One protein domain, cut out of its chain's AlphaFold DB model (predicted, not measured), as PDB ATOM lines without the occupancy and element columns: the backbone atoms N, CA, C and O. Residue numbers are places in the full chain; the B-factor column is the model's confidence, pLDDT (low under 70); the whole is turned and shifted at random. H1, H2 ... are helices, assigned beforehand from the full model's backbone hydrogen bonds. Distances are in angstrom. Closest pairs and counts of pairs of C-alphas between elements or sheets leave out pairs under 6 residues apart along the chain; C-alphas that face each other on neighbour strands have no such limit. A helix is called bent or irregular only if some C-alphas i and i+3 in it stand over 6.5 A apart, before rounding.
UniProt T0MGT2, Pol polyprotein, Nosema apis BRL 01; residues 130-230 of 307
ATOM      1  N   ILE A 130      15.489  22.542  20.302       71.31
ATOM      2  CA  ILE A 130      14.050  22.742  20.493       71.31
ATOM      3  C   ILE A 130      13.652  22.760  21.980       71.31
ATOM      4  O   ILE A 130      12.969  23.680  22.413       71.31
ATOM      5  N   GLN A 131      14.105  21.795  22.786       74.56
ATOM      6  CA  GLN A 131      13.819  21.761  24.228       74.56
ATOM      7  C   GLN A 131      14.488  22.909  24.990       74.56
ATOM      8  O   GLN A 131      13.921  23.402  25.962       74.56
ATOM      9  N   LYS A 132      15.681  23.347  24.570       79.06
ATOM     10  CA  LYS A 132      16.339  24.524  25.159       79.06
ATOM     11  C   LYS A 132      15.559  25.805  24.858       79.06
ATOM     12  O   LYS A 132      15.310  26.590  25.766       79.06
ATOM     13  N   VAL A 133      15.114  25.971  23.611       83.00
ATOM     14  CA  VAL A 133      14.258  27.090  23.190       83.00
ATOM     15  C   VAL A 133      12.939  27.077  23.963       83.00
ATOM     16  O   VAL A 133      12.527  28.100  24.502       83.00
ATOM     17  N   GLU A 134      12.296  25.918  24.093       86.00
ATOM     18  CA  GLU A 134      11.064  25.781  24.872       86.00
ATOM     19  C   GLU A 134      11.279  26.124  26.355       86.00
ATOM     20  O   GLU A 134      10.476  26.846  26.945       86.00
ATOM     21  N   GLN A 135      12.389  25.684  26.955       85.56
ATOM     22  CA  GLN A 135      12.751  26.042  28.331       85.56
ATOM     23  C   GLN A 135      12.991  27.542  28.503       85.56
ATOM     24  O   GLN A 135      12.541  28.104  29.501       85.56
ATOM     25  N   PHE A 136      13.637  28.197  27.537       90.31
ATOM     26  CA  PHE A 136      13.803  29.649  27.534       90.31
ATOM     27  C   PHE A 136      12.443  30.362  27.529       90.31
ATOM     28  O   PHE A 136      12.177  31.202  28.388       90.31
ATOM     29  N   TRP A 137      11.533  29.976  26.632       91.25
ATOM     30  CA  TRP A 137      10.196  30.577  26.573       91.25
ATOM     31  C   TRP A 137       9.345  30.277  27.807       91.25
ATOM     32  O   TRP A 137       8.564  31.125  28.243       91.25
ATOM     33  N   ASN A 138       9.496  29.095  28.404       90.81
ATOM     34  CA  ASN A 138       8.863  28.770  29.680       90.81
ATOM     35  C   ASN A 138       9.390  29.671  30.797       90.81
ATOM     36  O   ASN A 138       8.590  30.223  31.547       90.81
ATOM     37  N   LEU A 139      10.703  29.900  30.856       90.25
ATOM     38  CA  LEU A 139      11.317  30.795  31.833       90.25
ATOM     39  C   LEU A 139      10.802  32.237  31.683       90.25
ATOM     40  O   LEU A 139      10.389  32.830  32.677       90.25
ATOM     41  N   ILE A 140      10.725  32.758  30.453       91.75
ATOM     42  CA  ILE A 140      10.157  34.087  30.149       91.75
ATOM     43  C   ILE A 140       8.703  34.211  30.634       91.75
ATOM     44  O   ILE A 140       8.324  35.222  31.235       91.75
ATOM     45  N   ARG A 141       7.880  33.181  30.383       89.62
ATOM     46  CA  ARG A 141       6.465  33.161  30.784       89.62
ATOM     47  C   ARG A 141       6.295  33.086  32.297       89.62
ATOM     48  O   ARG A 141       5.516  33.859  32.849       89.62
ATOM     49  N   GLU A 142       7.023  32.185  32.953       87.81
ATOM     50  CA  GLU A 142       6.961  31.990  34.405       87.81
ATOM     51  C   GLU A 142       7.453  33.221  35.177       87.81
ATOM     52  O   GLU A 142       6.888  33.563  36.216       87.81
ATOM     53  N   GLY A 143       8.477  33.904  34.660       86.38
ATOM     54  CA  GLY A 143       9.086  35.050  35.322       86.38
ATOM     55  C   GLY A 143       9.920  34.673  36.560       86.38
ATOM     56  O   GLY A 143      10.240  33.499  36.796       86.38
ATOM     57  N   PRO A 144      10.317  35.668  37.373       86.56
ATOM     58  CA  PRO A 144      11.154  35.440  38.545       86.56
ATOM     59  C   PRO A 144      10.403  34.655  39.628       86.56
ATOM     60  O   PRO A 144       9.346  35.058  40.115       86.56
ATOM     61  N   LYS A 145      11.002  33.544  40.066       77.56
ATOM     62  CA  LYS A 145      10.529  32.762  41.216       77.56
ATOM     63  C   LYS A 145      11.095  33.365  42.497       77.56
ATOM     64  O   LYS A 145      12.242  33.796  42.516       77.56
ATOM     65  N   TYR A 146      10.294  33.385  43.559       66.12
ATOM     66  CA  TYR A 146      10.717  33.834  44.894       66.12
ATOM     67  C   TYR A 146      11.306  35.254  44.959       66.12
ATOM     68  O   TYR A 146      12.014  35.575  45.906       66.12
ATOM     69  N   GLN A 147      10.916  36.129  44.022       64.62
ATOM     70  CA  GLN A 147      11.217  37.570  44.047       64.62
ATOM     71  C   GLN A 147      12.681  37.934  43.787       64.62
ATOM     72  O   GLN A 147      13.058  39.072  44.039       64.62
ATOM     73  N   ASP A 148      13.473  37.002  43.264       82.12
ATOM     74  CA  ASP A 148      14.864  37.253  42.915       82.12
ATOM     75  C   ASP A 148      14.986  37.529  41.412       82.12
ATOM     76  O   ASP A 148      14.964  36.615  40.577       82.12
ATOM     77  N   VAL A 149      15.035  38.820  41.072       85.62
ATOM     78  CA  VAL A 149      15.190  39.280  39.686       85.62
ATOM     79  C   VAL A 149      16.597  38.983  39.181       85.62
ATOM     80  O   VAL A 149      16.737  38.584  38.033       85.62
ATOM     81  N   LEU A 150      17.616  39.089  40.032       87.12
ATOM     82  CA  LEU A 150      19.005  38.879  39.638       87.12
ATOM     83  C   LEU A 150      19.260  37.405  39.281       87.12
ATOM     84  O   LEU A 150      19.688  37.094  38.169       87.12
ATOM     85  N   SER A 151      18.844  36.471  40.144       86.31
ATOM     86  CA  SER A 151      18.890  35.033  39.833       86.31
ATOM     87  C   SER A 151      18.015  34.644  38.641       86.31
ATOM     88  O   SER A 151      18.236  33.619  37.991       86.31
ATOM     89  N   TYR A 152      16.960  35.404  38.358       90.50
ATOM     90  CA  TYR A 152      16.175  35.221  37.142       90.50
ATOM     91  C   TYR A 152      16.944  35.681  35.895       90.50
ATOM     92  O   TYR A 152      17.008  34.917  34.931       90.50
ATOM     93  N   THR A 153      17.600  36.842  35.945       89.88
ATOM     94  CA  THR A 153      18.452  37.372  34.871       89.88
ATOM     95  C   THR A 153      19.591  36.415  34.524       89.88
ATOM     96  O   THR A 153      19.736  36.062  33.356       89.88
ATOM     97  N   TYR A 154      20.318  35.875  35.510       90.19
ATOM     98  CA  TYR A 154      21.388  34.906  35.232       90.19
ATOM     99  C   TYR A 154      20.877  33.641  34.537       90.19
ATOM    100  O   TYR A 154      21.502  33.124  33.611       90.19
ATOM    101  N   ARG A 155      19.706  33.134  34.943       89.31
ATOM    102  CA  ARG A 155      19.099  31.966  34.284       89.31
ATOM    103  C   ARG A 155      18.712  32.266  32.838       89.31
ATOM    104  O   ARG A 155      18.837  31.377  31.998       89.31
ATOM    105  N   LEU A 156      18.265  33.487  32.545       91.44
ATOM    106  CA  LEU A 156      17.994  33.924  31.178       91.44
ATOM    107  C   LEU A 156      19.283  34.024  30.354       91.44
ATOM    108  O   LEU A 156      19.307  33.474  29.255       91.44
ATOM    109  N   LYS A 157      20.361  34.608  30.899       92.19
ATOM    110  CA  LYS A 157      21.681  34.680  30.243       92.19
ATOM    111  C   LYS A 157      22.198  33.300  29.847       92.19
ATOM    112  O   LYS A 157      22.541  33.076  28.689       92.19
ATOM    113  N   ILE A 158      22.166  32.345  30.781       86.25
ATOM    114  CA  ILE A 158      22.600  30.958  30.537       86.25
ATOM    115  C   ILE A 158      21.801  30.316  29.390       86.25
ATOM    116  O   ILE A 158      22.366  29.608  28.563       86.25
ATOM    117  N   MET A 159      20.490  30.563  29.325       85.56
ATOM    118  CA  MET A 159      19.606  29.988  28.299       85.56
ATOM    119  C   MET A 159      19.644  30.745  26.960       85.56
ATOM    120  O   MET A 159      19.204  30.213  25.933       85.56
ATOM    121  N   ALA A 160      20.135  31.984  26.958       86.62
ATOM    122  CA  ALA A 160      20.244  32.800  25.761       86.62
ATOM    123  C   ALA A 160      21.404  32.357  24.857       86.62
ATOM    124  O   ALA A 160      21.304  32.549  23.655       86.62
ATOM    125  N   GLU A 161      22.454  31.720  25.393       83.94
ATOM    126  CA  GLU A 161      23.595  31.193  24.614       83.94
ATOM    127  C   GLU A 161      24.206  32.235  23.637       83.94
ATOM    128  O   GLU A 161      24.591  31.893  22.523       83.94
ATOM    129  N   ASN A 162      24.297  33.508  24.052       80.06
ATOM    130  CA  ASN A 162      24.757  34.663  23.248       80.06
ATOM    131  C   ASN A 162      23.856  35.056  22.056       80.06
ATOM    132  O   ASN A 162      24.287  35.777  21.159       80.06
ATOM    133  N   ASP A 163      22.605  34.602  22.035       88.50
ATOM    134  CA  ASP A 163      21.603  35.018  21.054       88.50
ATOM    135  C   ASP A 163      21.067  36.423  21.388       88.50
ATOM    136  O   ASP A 163      20.345  36.612  22.373       88.50
ATOM    137  N   GLU A 164      21.394  37.397  20.537       90.25
ATOM    138  CA  GLU A 164      20.981  38.801  20.669       90.25
ATOM    139  C   GLU A 164      19.454  38.959  20.750       90.25
ATOM    140  O   GLU A 164      18.927  39.735  21.548       90.25
ATOM    141  N   SER A 165      18.705  38.160  19.984       91.06
ATOM    142  CA  SER A 165      17.241  38.228  19.996       91.06
ATOM    143  C   SER A 165      16.663  37.777  21.341       91.06
ATOM    144  O   SER A 165      15.673  38.331  21.830       91.06
ATOM    145  N   ARG A 166      17.310  36.797  21.985       92.06
ATOM    146  CA  ARG A 166      16.930  36.319  23.320       92.06
ATOM    147  C   ARG A 166      17.357  37.285  24.407       92.06
ATOM    148  O   ARG A 166      16.622  37.403  25.389       92.06
ATOM    149  N   PHE A 167      18.485  37.975  24.245       94.62
ATOM    150  CA  PHE A 167      18.860  39.077  25.129       94.62
ATOM    151  C   PHE A 167      17.794  40.170  25.100       94.62
ATOM    152  O   PHE A 167      17.195  40.446  26.138       94.62
ATOM    153  N   GLN A 168      17.463  40.691  23.916       93.50
ATOM    154  CA  GLN A 168      16.454  41.737  23.767       93.50
ATOM    155  C   GLN A 168      15.123  41.327  24.407       93.50
ATOM    156  O   GLN A 168      14.550  42.053  25.217       93.50
ATOM    157  N   ARG A 169      14.668  40.100  24.130       94.62
ATOM    158  CA  ARG A 169      13.412  39.593  24.691       94.62
ATOM    159  C   ARG A 169      13.451  39.429  26.209       94.62
ATOM    160  O   ARG A 169      12.439  39.637  26.880       94.62
ATOM    161  N   SER A 170      14.598  39.030  26.746       94.56
ATOM    162  CA  SER A 170      14.831  38.922  28.186       94.56
ATOM    163  C   SER A 170      14.818  40.291  28.849       94.56
ATOM    164  O   SER A 170      14.166  40.456  29.878       94.56
ATOM    165  N   ARG A 171      15.478  41.275  28.235       95.00
ATOM    166  CA  ARG A 171      15.523  42.666  28.685       95.00
ATOM    167  C   ARG A 171      14.127  43.267  28.741       95.00
ATOM    168  O   ARG A 171      13.727  43.735  29.803       95.00
ATOM    169  N   ASP A 172      13.355  43.149  27.660       93.94
ATOM    170  CA  ASP A 172      11.963  43.617  27.604       93.94
ATOM    171  C   ASP A 172      11.133  42.987  28.729       93.94
ATOM    172  O   ASP A 172      10.413  43.667  29.462       93.94
ATOM    173  N   ARG A 173      11.292  41.673  28.932       93.19
ATOM    174  CA  ARG A 173      10.582  40.964  29.994       93.19
ATOM    175  C   ARG A 173      10.987  41.437  31.387       93.19
ATOM    176  O   ARG A 173      10.138  41.481  32.271       93.19
ATOM    177  N   ILE A 174      12.260  41.752  31.610       91.06
ATOM    178  CA  ILE A 174      12.746  42.284  32.887       91.06
ATOM    179  C   ILE A 174      12.219  43.707  33.104       91.06
ATOM    180  O   ILE A 174      11.785  44.015  34.211       91.06
ATOM    181  N   MET A 175      12.169  44.547  32.064       91.56
ATOM    182  CA  MET A 175      11.570  45.887  32.134       91.56
ATOM    183  C   MET A 175      10.107  45.834  32.587       91.56
ATOM    184  O   MET A 175       9.710  46.618  33.444       91.56
ATOM    185  N   GLU A 176       9.323  44.881  32.074       89.38
ATOM    186  CA  GLU A 176       7.917  44.675  32.464       89.38
ATOM    187  C   GLU A 176       7.724  44.323  33.952       89.38
ATOM    188  O   GLU A 176       6.610  44.416  34.470       89.38
ATOM    189  N   LEU A 177       8.776  43.898  34.661       86.00
ATOM    190  CA  LEU A 177       8.695  43.590  36.094       86.00
ATOM    191  C   LEU A 177       8.661  44.848  36.970       86.00
ATOM    192  O   LEU A 177       8.345  44.745  38.160       86.00
ATOM    193  N   PHE A 178       8.988  46.013  36.409       84.00
ATOM    194  CA  PHE A 178       9.127  47.263  37.142       84.00
ATOM    195  C   PHE A 178       8.109  48.299  36.671       84.00
ATOM    196  O   PHE A 178       8.089  48.683  35.510       84.00
ATOM    197  N   ASP A 179       7.314  48.820  37.605       81.62
ATOM    198  CA  ASP A 179       6.386  49.929  37.329       81.62
ATOM    199  C   ASP A 179       7.103  51.299  37.285       81.62
ATOM    200  O   ASP A 179       6.516  52.308  36.908       81.62
ATOM    201  N   ASP A 180       8.365  51.354  37.720       83.06
ATOM    202  CA  ASP A 180       9.152  52.579  37.869       83.06
ATOM    203  C   ASP A 180       9.815  52.967  36.541       83.06
ATOM    204  O   ASP A 180      10.703  52.263  36.054       83.06
ATOM    205  N   GLU A 181       9.381  54.090  35.970       88.38
ATOM    206  CA  GLU A 181       9.830  54.599  34.668       88.38
ATOM    207  C   GLU A 181      11.347  54.819  34.621       88.38
ATOM    208  O   GLU A 181      12.007  54.361  33.696       88.38
ATOM    209  N   TYR A 182      11.941  55.360  35.691       88.50
ATOM    210  CA  TYR A 182      13.388  55.571  35.757       88.50
ATOM    211  C   TYR A 182      14.180  54.257  35.695       88.50
ATOM    212  O   TYR A 182      15.270  54.194  35.123       88.50
ATOM    213  N   ILE A 183      13.655  53.196  36.316       86.88
ATOM    214  CA  ILE A 183      14.290  51.873  36.282       86.88
ATOM    215  C   ILE A 183      14.172  51.275  34.881       86.88
ATOM    216  O   ILE A 183      15.142  50.712  34.376       86.88
ATOM    217  N   ARG A 184      13.011  51.431  34.239       91.06
ATOM    218  CA  ARG A 184      12.778  50.956  32.872       91.06
ATOM    219  C   ARG A 184      13.700  51.641  31.867       91.06
ATOM    220  O   ARG A 184      14.368  50.926  31.130       91.06
ATOM    221  N   ASP A 185      13.818  52.965  31.911       91.62
ATOM    222  CA  ASP A 185      14.704  53.733  31.023       91.62
ATOM    223  C   ASP A 185      16.166  53.301  31.164       91.62
ATOM    224  O   ASP A 185      16.925  53.248  30.196       91.62
ATOM    225  N   LYS A 186      16.585  52.976  32.393       91.75
ATOM    226  CA  LYS A 186      17.945  52.500  32.652       91.75
ATOM    227  C   LYS A 186      18.187  51.099  32.116       91.75
ATOM    228  O   LYS A 186      19.248  50.867  31.552       91.75
ATOM    229  N   ILE A 187      17.216  50.200  32.252       92.44
ATOM    230  CA  ILE A 187      17.301  48.857  31.670       92.44
ATOM    231  C   ILE A 187      17.271  48.930  30.137       92.44
ATOM    232  O   ILE A 187      17.977  48.176  29.477       92.44
ATOM    233  N   GLU A 188      16.501  49.849  29.554       93.06
ATOM    234  CA  GLU A 188      16.444  50.051  28.101       93.06
ATOM    235  C   GLU A 188      17.792  50.499  27.514       93.06
ATOM    236  O   GLU A 188      18.132  50.129  26.388       93.06
ATOM    237  N   GLN A 189      18.583  51.241  28.296       93.56
ATOM    238  CA  GLN A 189      19.942  51.664  27.945       93.56
ATOM    239  C   GLN A 189      20.977  50.528  28.018       93.56
ATOM    240  O   GLN A 189      22.086  50.705  27.519       93.56
ATOM    241  N   CYS A 190      20.651  49.377  28.616       93.31
ATOM    242  CA  CYS A 190      21.558  48.232  28.669       93.31
ATOM    243  C   CYS A 190      21.622  47.545  27.296       93.31
ATOM    244  O   CYS A 190      20.610  47.031  26.800       93.31
ATOM    245  N   CYS A 191      22.818  47.509  26.706       92.00
ATOM    246  CA  CYS A 191      23.083  46.899  25.397       92.00
ATOM    247  C   CYS A 191      23.753  45.522  25.502       92.00
ATOM    248  O   CYS A 191      23.936  44.857  24.490       92.00
ATOM    249  N   SER A 192      24.133  45.105  26.706       93.69
ATOM    250  CA  SER A 192      24.764  43.816  26.967       93.69
ATOM    251  C   SER A 192      24.215  43.180  28.241       93.69
ATOM    252  O   SER A 192      23.536  43.827  29.050       93.69
ATOM    253  N   TRP A 193      24.507  41.890  28.423       91.94
ATOM    254  CA  TRP A 193      24.198  41.202  29.673       91.94
ATOM    255  C   TRP A 193      24.974  41.798  30.841       91.94
ATOM    256  O   TRP A 193      24.413  41.925  31.921       91.94
ATOM    257  N   GLU A 194      26.224  42.189  30.609       92.69
ATOM    258  CA  GLU A 194      27.117  42.775  31.604       92.69
ATOM    259  C   GLU A 194      26.548  44.103  32.122       92.69
ATOM    260  O   GLU A 194      26.379  44.270  33.327       92.69
ATOM    261  N   ASP A 195      26.121  44.995  31.219       93.12
ATOM    262  CA  ASP A 195      25.496  46.271  31.603       93.12
ATOM    263  C   ASP A 195      24.216  46.060  32.425       93.12
ATOM    264  O   ASP A 195      23.900  46.826  33.342       93.12
ATOM    265  N   LEU A 196      23.437  45.037  32.062       92.00
ATOM    266  CA  LEU A 196      22.186  44.704  32.732       92.00
ATOM    267  C   LEU A 196      22.434  44.110  34.124       92.00
ATOM    268  O   LEU A 196      21.726  44.453  35.072       92.00
ATOM    269  N   GLU A 197      23.421  43.226  34.246       92.06
ATOM    270  CA  GLU A 197      23.834  42.598  35.502       92.06
ATOM    271  C   GLU A 197      24.363  43.645  36.480       92.06
ATOM    272  O   GLU A 197      23.799  43.781  37.567       92.06
ATOM    273  N   ASP A 198      25.323  44.470  36.059       90.00
ATOM    274  CA  ASP A 198      25.906  45.538  36.879       90.00
ATOM    275  C   ASP A 198      24.828  46.492  37.412       90.00
ATOM    276  O   ASP A 198      24.808  46.877  38.591       90.00
ATOM    277  N   TYR A 199      23.874  46.861  36.552       91.44
ATOM    278  CA  TYR A 199      22.767  47.715  36.956       91.44
ATOM    279  C   TYR A 199      21.876  47.041  38.007       91.44
ATOM    280  O   TYR A 199      21.569  47.657  39.036       91.44
ATOM    281  N   LEU A 200      21.461  45.792  37.772       89.38
ATOM    282  CA  LEU A 200      20.575  45.061  38.677       89.38
ATOM    283  C   LEU A 200      21.251  44.754  40.019       89.38
ATOM    284  O   LEU A 200      20.609  44.934  41.056       89.38
ATOM    285  N   GLU A 201      22.531  44.381  40.019       87.69
ATOM    286  CA  GLU A 201      23.342  44.168  41.224       87.69
ATOM    287  C   GLU A 201      23.442  45.450  42.055       87.69
ATOM    288  O   GLU A 201      23.115  45.460  43.244       87.69
ATOM    289  N   SER A 202      23.759  46.587  41.419       85.12
ATOM    290  CA  SER A 202      23.861  47.883  42.113       85.12
ATOM    291  C   SER A 202      22.552  48.338  42.780       85.12
ATOM    292  O   SER A 202      22.539  49.250  43.621       85.12
ATOM    293  N   LYS A 203      21.421  47.736  42.391       80.50
ATOM    294  CA  LYS A 203      20.080  48.056  42.886       80.50
ATOM    295  C   LYS A 203      19.408  46.896  43.610       80.50
ATOM    296  O   LYS A 203      18.280  47.097  44.065       80.50
ATOM    297  N   GLU A 204      20.068  45.753  43.782       77.00
ATOM    298  CA  GLU A 204      19.465  44.500  44.249       77.00
ATOM    299  C   GLU A 204      18.625  44.701  45.519       77.00
ATOM    300  O   GLU A 204      17.444  44.353  45.569       77.00
ATOM    301  N   GLU A 205      19.182  45.373  46.528       69.81
ATOM    302  CA  GLU A 205      18.500  45.603  47.803       69.81
ATOM    303  C   GLU A 205      17.251  46.498  47.657       69.81
ATOM    304  O   GLU A 205      16.199  46.249  48.263       69.81
ATOM    305  N   LYS A 206      17.324  47.526  46.800       72.25
ATOM    306  CA  LYS A 206      16.200  48.435  46.518       72.25
ATOM    307  C   LYS A 206      15.125  47.750  45.673       72.25
ATOM    308  O   LYS A 206      13.935  47.943  45.942       72.25
ATOM    309  N   LEU A 207      15.528  46.941  44.693       69.06
ATOM    310  CA  LEU A 207      14.636  46.192  43.808       69.06
ATOM    311  C   LEU A 207      13.908  45.098  44.587       69.06
ATOM    312  O   LEU A 207      12.679  45.071  44.576       69.06
ATOM    313  N   ASN A 208      14.624  44.294  45.375       68.38
ATOM    314  CA  ASN A 208      14.041  43.236  46.203       68.38
ATOM    315  C   ASN A 208      13.027  43.795  47.213       68.38
ATOM    316  O   ASN A 208      11.972  43.196  47.449       68.38
ATOM    317  N   LYS A 209      13.286  44.980  47.784       71.50
ATOM    318  CA  LYS A 209      12.338  45.661  48.680       71.50
ATOM    319  C   LYS A 209      11.090  46.169  47.945       71.50
ATOM    320  O   LYS A 209       9.983  46.007  48.462       71.50
ATOM    321  N   LYS A 210      11.235  46.752  46.749       69.06
ATOM    322  CA  LYS A 210      10.100  47.209  45.921       69.06
ATOM    323  C   LYS A 210       9.263  46.033  45.397       69.06
ATOM    324  O   LYS A 210       8.042  46.056  45.541       69.06
ATOM    325  N   MET A 211       9.901  44.975  44.901       68.19
ATOM    326  CA  MET A 211       9.253  43.766  44.373       68.19
ATOM    327  C   MET A 211       8.405  43.060  45.444       68.19
ATOM    328  O   MET A 211       7.251  42.698  45.201       68.19
ATOM    329  N   LYS A 212       8.931  42.963  46.675       71.38
ATOM    330  CA  LYS A 212       8.193  42.479  47.857       71.38
ATOM    331  C   LYS A 212       6.896  43.251  48.092       71.38
ATOM    332  O   LYS A 212       5.875  42.650  48.424       71.38
ATOM    333  N   ASN A 213       6.920  44.570  47.909       73.19
ATOM    334  CA  ASN A 213       5.750  45.422  48.111       73.19
ATOM    335  C   ASN A 213       4.724  45.284  46.979       73.19
ATOM    336  O   ASN A 213       3.528  45.222  47.262       73.19
ATOM    337  N   ILE A 214       5.167  45.187  45.721       71.56
ATOM    338  CA  ILE A 214       4.280  44.977  44.562       71.56
ATOM    339  C   ILE A 214       3.540  43.644  44.695       71.56
ATOM    340  O   ILE A 214       2.325  43.585  44.522       71.56
ATOM    341  N   ILE A 215       4.243  42.578  45.078       67.69
ATOM    342  CA  ILE A 215       3.632  41.256  45.245       67.69
ATOM    343  C   ILE A 215       2.678  41.232  46.437       67.69
ATOM    344  O   ILE A 215       1.588  40.683  46.307       67.69
ATOM    345  N   LYS A 216       3.017  41.881  47.561       73.38
ATOM    346  CA  LYS A 216       2.066  42.068  48.673       73.38
ATOM    347  C   LYS A 216       0.787  42.767  48.213       73.38
ATOM    348  O   LYS A 216      -0.293  42.323  48.587       73.38
ATOM    349  N   LYS A 217       0.900  43.811  47.384       75.81
ATOM    350  CA  LYS A 217      -0.262  44.493  46.799       75.81
ATOM    351  C   LYS A 217      -1.060  43.562  45.883       75.81
ATOM    352  O   LYS A 217      -2.256  43.435  46.089       75.81
ATOM    353  N   LYS A 218      -0.417  42.847  44.950       76.62
ATOM    354  CA  LYS A 218      -1.099  41.904  44.038       76.62
ATOM    355  C   LYS A 218      -1.791  40.753  44.780       76.62
ATOM    356  O   LYS A 218      -2.914  40.413  44.434       76.62
ATOM    357  N   LEU A 219      -1.166  40.193  45.820       76.81
ATOM    358  CA  LEU A 219      -1.778  39.186  46.701       76.81
ATOM    359  C   LEU A 219      -2.995  39.742  47.442       76.81
ATOM    360  O   LEU A 219      -4.003  39.053  47.552       76.81
ATOM    361  N   PHE A 220      -2.911  40.982  47.927       74.38
ATOM    362  CA  PHE A 220      -4.028  41.649  48.587       74.38
ATOM    363  C   PHE A 220      -5.195  41.872  47.617       74.38
ATOM    364  O   PHE A 220      -6.321  41.501  47.924       74.38
ATOM    365  N   THR A 221      -4.922  42.373  46.409       75.94
ATOM    366  CA  THR A 221      -5.943  42.584  45.370       75.94
ATOM    367  C   THR A 221      -6.557  41.269  44.885       75.94
ATOM    368  O   THR A 221      -7.767  41.197  44.702       75.94
ATOM    369  N   ALA A 222      -5.759  40.210  44.718       73.44
ATOM    370  CA  ALA A 222      -6.259  38.888  44.340       73.44
ATOM    371  C   ALA A 222      -7.142  38.275  45.437       73.44
ATOM    372  O   ALA A 222      -8.162  37.664  45.130       73.44
ATOM    373  N   LYS A 223      -6.785  38.476  46.712       74.94
ATOM    374  CA  LYS A 223      -7.606  38.059  47.853       74.94
ATOM    375  C   LYS A 223      -8.933  38.820  47.894       74.94
ATOM    376  O   LYS A 223      -9.977  38.197  48.018       74.94
ATOM    377  N   GLU A 224      -8.903  40.135  47.690       75.50
ATOM    378  CA  GLU A 224     -10.107  40.975  47.645       75.50
ATOM    379  C   GLU A 224     -11.024  40.612  46.459       75.50
ATOM    380  O   GLU A 224     -12.248  40.600  46.581       75.50
ATOM    381  N   GLN A 225     -10.448  40.272  45.302       76.69
ATOM    382  CA  GLN A 225     -11.204  39.780  44.147       76.69
ATOM    383  C   GLN A 225     -11.789  38.383  44.391       76.69
ATOM    384  O   GLN A 225     -12.931  38.139  44.006       76.69
ATOM    385  N   ALA A 226     -11.057  37.488  45.059       72.00
ATOM    386  CA  ALA A 226     -11.556  36.171  45.447       72.00
ATOM    387  C   ALA A 226     -12.699  36.265  46.476       72.00
ATOM    388  O   ALA A 226     -13.686  35.543  46.352       72.00
ATOM    389  N   GLU A 227     -12.615  37.189  47.436       71.38
ATOM    390  CA  GLU A 227     -13.685  37.482  48.405       71.38
ATOM    391  C   GLU A 227     -14.933  38.063  47.712       71.38
ATOM    392  O   GLU A 227     -16.053  37.648  48.005       71.38
ATOM    393  N   LYS A 228     -14.764  38.937  46.708       73.12
ATOM    394  CA  LYS A 228     -15.883  39.456  45.893       73.12
ATOM    395  C   LYS A 228     -16.530  38.394  44.994       73.12
ATOM    396  O   LYS A 228     -17.737  38.440  44.784       73.12
ATOM    397  N   LEU A 229     -15.751  37.447  44.467       68.94
ATOM    398  CA  LEU A 229     -16.237  36.357  43.604       68.94
ATOM    399  C   LEU A 229     -16.908  35.214  44.377       68.94
ATOM    400  O   LEU A 229     -17.725  34.501  43.802       68.94
ATOM    401  N   THR A 230     -16.576  35.024  45.656       61.38
ATOM    402  CA  THR A 230     -17.133  33.935  46.479       61.38
ATOM    403  C   THR A 230     -18.438  34.292  47.184       61.38
ATOM    404  O   THR A 230     -19.085  33.389  47.706       61.38
TER     405      THR A 230
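What this domain is: This is residues 130 to 230 of the 307 residues of the protein "Pol polyprotein" of Nosema apis BRL 01 (UniProt T0MGT2). A small body of nearly aligned helices, with a long helical arm leaving it at one end: the last helix, H5, folds at about a right angle, its first arm H5a packing on the body and its second arm H5b running away from it until residues 216 to 230 stick out free. In the body H1, H2 and H3 form an up-and-down bundle, H2 is the hub that touches H1, H3 and H5a, and the short H4 packs on H3. The printed part has 101 residues, with five named helices in the order H1, H2, H3, H4, H5 and no named strand, and the class is all helix. The whole is only just compact, close to loose, with a radius of gyration of the C-alphas of 15.0 A, and its C-alphas span 47 by 33 by 19 A.

How they stand to each other: The longest helix is H5, residues 193 to 230. By its hydrogen bonds it was assigned as one helix, but it is bent: C-alphas 202 and 205 are 8.1 A apart. Its arms are H5a, residues 193 to 202, and H5b, residues 205 to 230, and their lines are about perpendicular at 86 degrees. H5a touches H2, residues 149 to 160, at a shallow tilt of 10 degrees, opposite ways; their closest C-alphas, those of Leu 150 and Leu 200, are 6.5 A apart. H5b is close to but not clearly touching H2, with the C-alphas of Val 149 and Asn 208 closest at 7.7 A. H2 with residues 156 to 160 alone touches H1, residues 130 to 142; the closest C-alphas are those of Phe 136 and Met 159, 5.9 A apart. H1 and H2 are a hairpin, opposite ways at a shallow tilt of 20 degrees. H2 and H3, residues 164 to 175, are also a hairpin at a shallow tilt of 17 degrees, with the C-alphas of Ala 160 and Arg 166 closest at 5.4 A. H1, H2 and H3 are a bundle, helices side by side, and it is up and down, each running against the one before it. H3 with residues 171 to 175 alone touches H4, residues 181 to 188, in a third hairpin at a shallow tilt of 11 degrees; the C-alphas of Met 175 and Arg 184 are closest at 5.3 A. H4 and H5a are close but not clearly touching, with the C-alphas of Ile 187 and Leu 196 closest at 6.5 A. Among the pairs that stay apart are H1 and H5a, H2 and H4, and H4 and H5b. In H1, H2, H3, H4, H5a and H5b every O i to N i+4 pair is within hydrogen-bond range.

Where its parts are: H5b measures 37.5 A from first to last C-alpha and ends at C-alpha 230, at (-17.133, 33.935, 46.479). H5a, 14.1 A long, begins at C-alpha 193, at (24.198, 41.202, 29.673). H1 begins at C-alpha 130, at (14.050, 22.742, 20.493), and measures 18.1 A. H2 measures 16.2 A, H3 16.4 A and H4 10.4 A.

The domain as a whole: The two C-alphas farthest apart, those of Asn 162 and Thr 230, are 47.9 A apart. Without residues 216 to 230, which stand free, the body has 86 residues, spans 36 by 25 by 18 A and has a radius of gyration of 12.3 A. The printed part has no cut. The links H2 to H3, H3 to H4 and H4 to H5 are tight, H1 to H2 is short, and no link is long. The mean pLDDT of the printed part is 83.8; residues 146 to 147, 205, 207 to 208, 210 to 211, 215 and 229 to 230 are under 70, and H5b has a mean of 72.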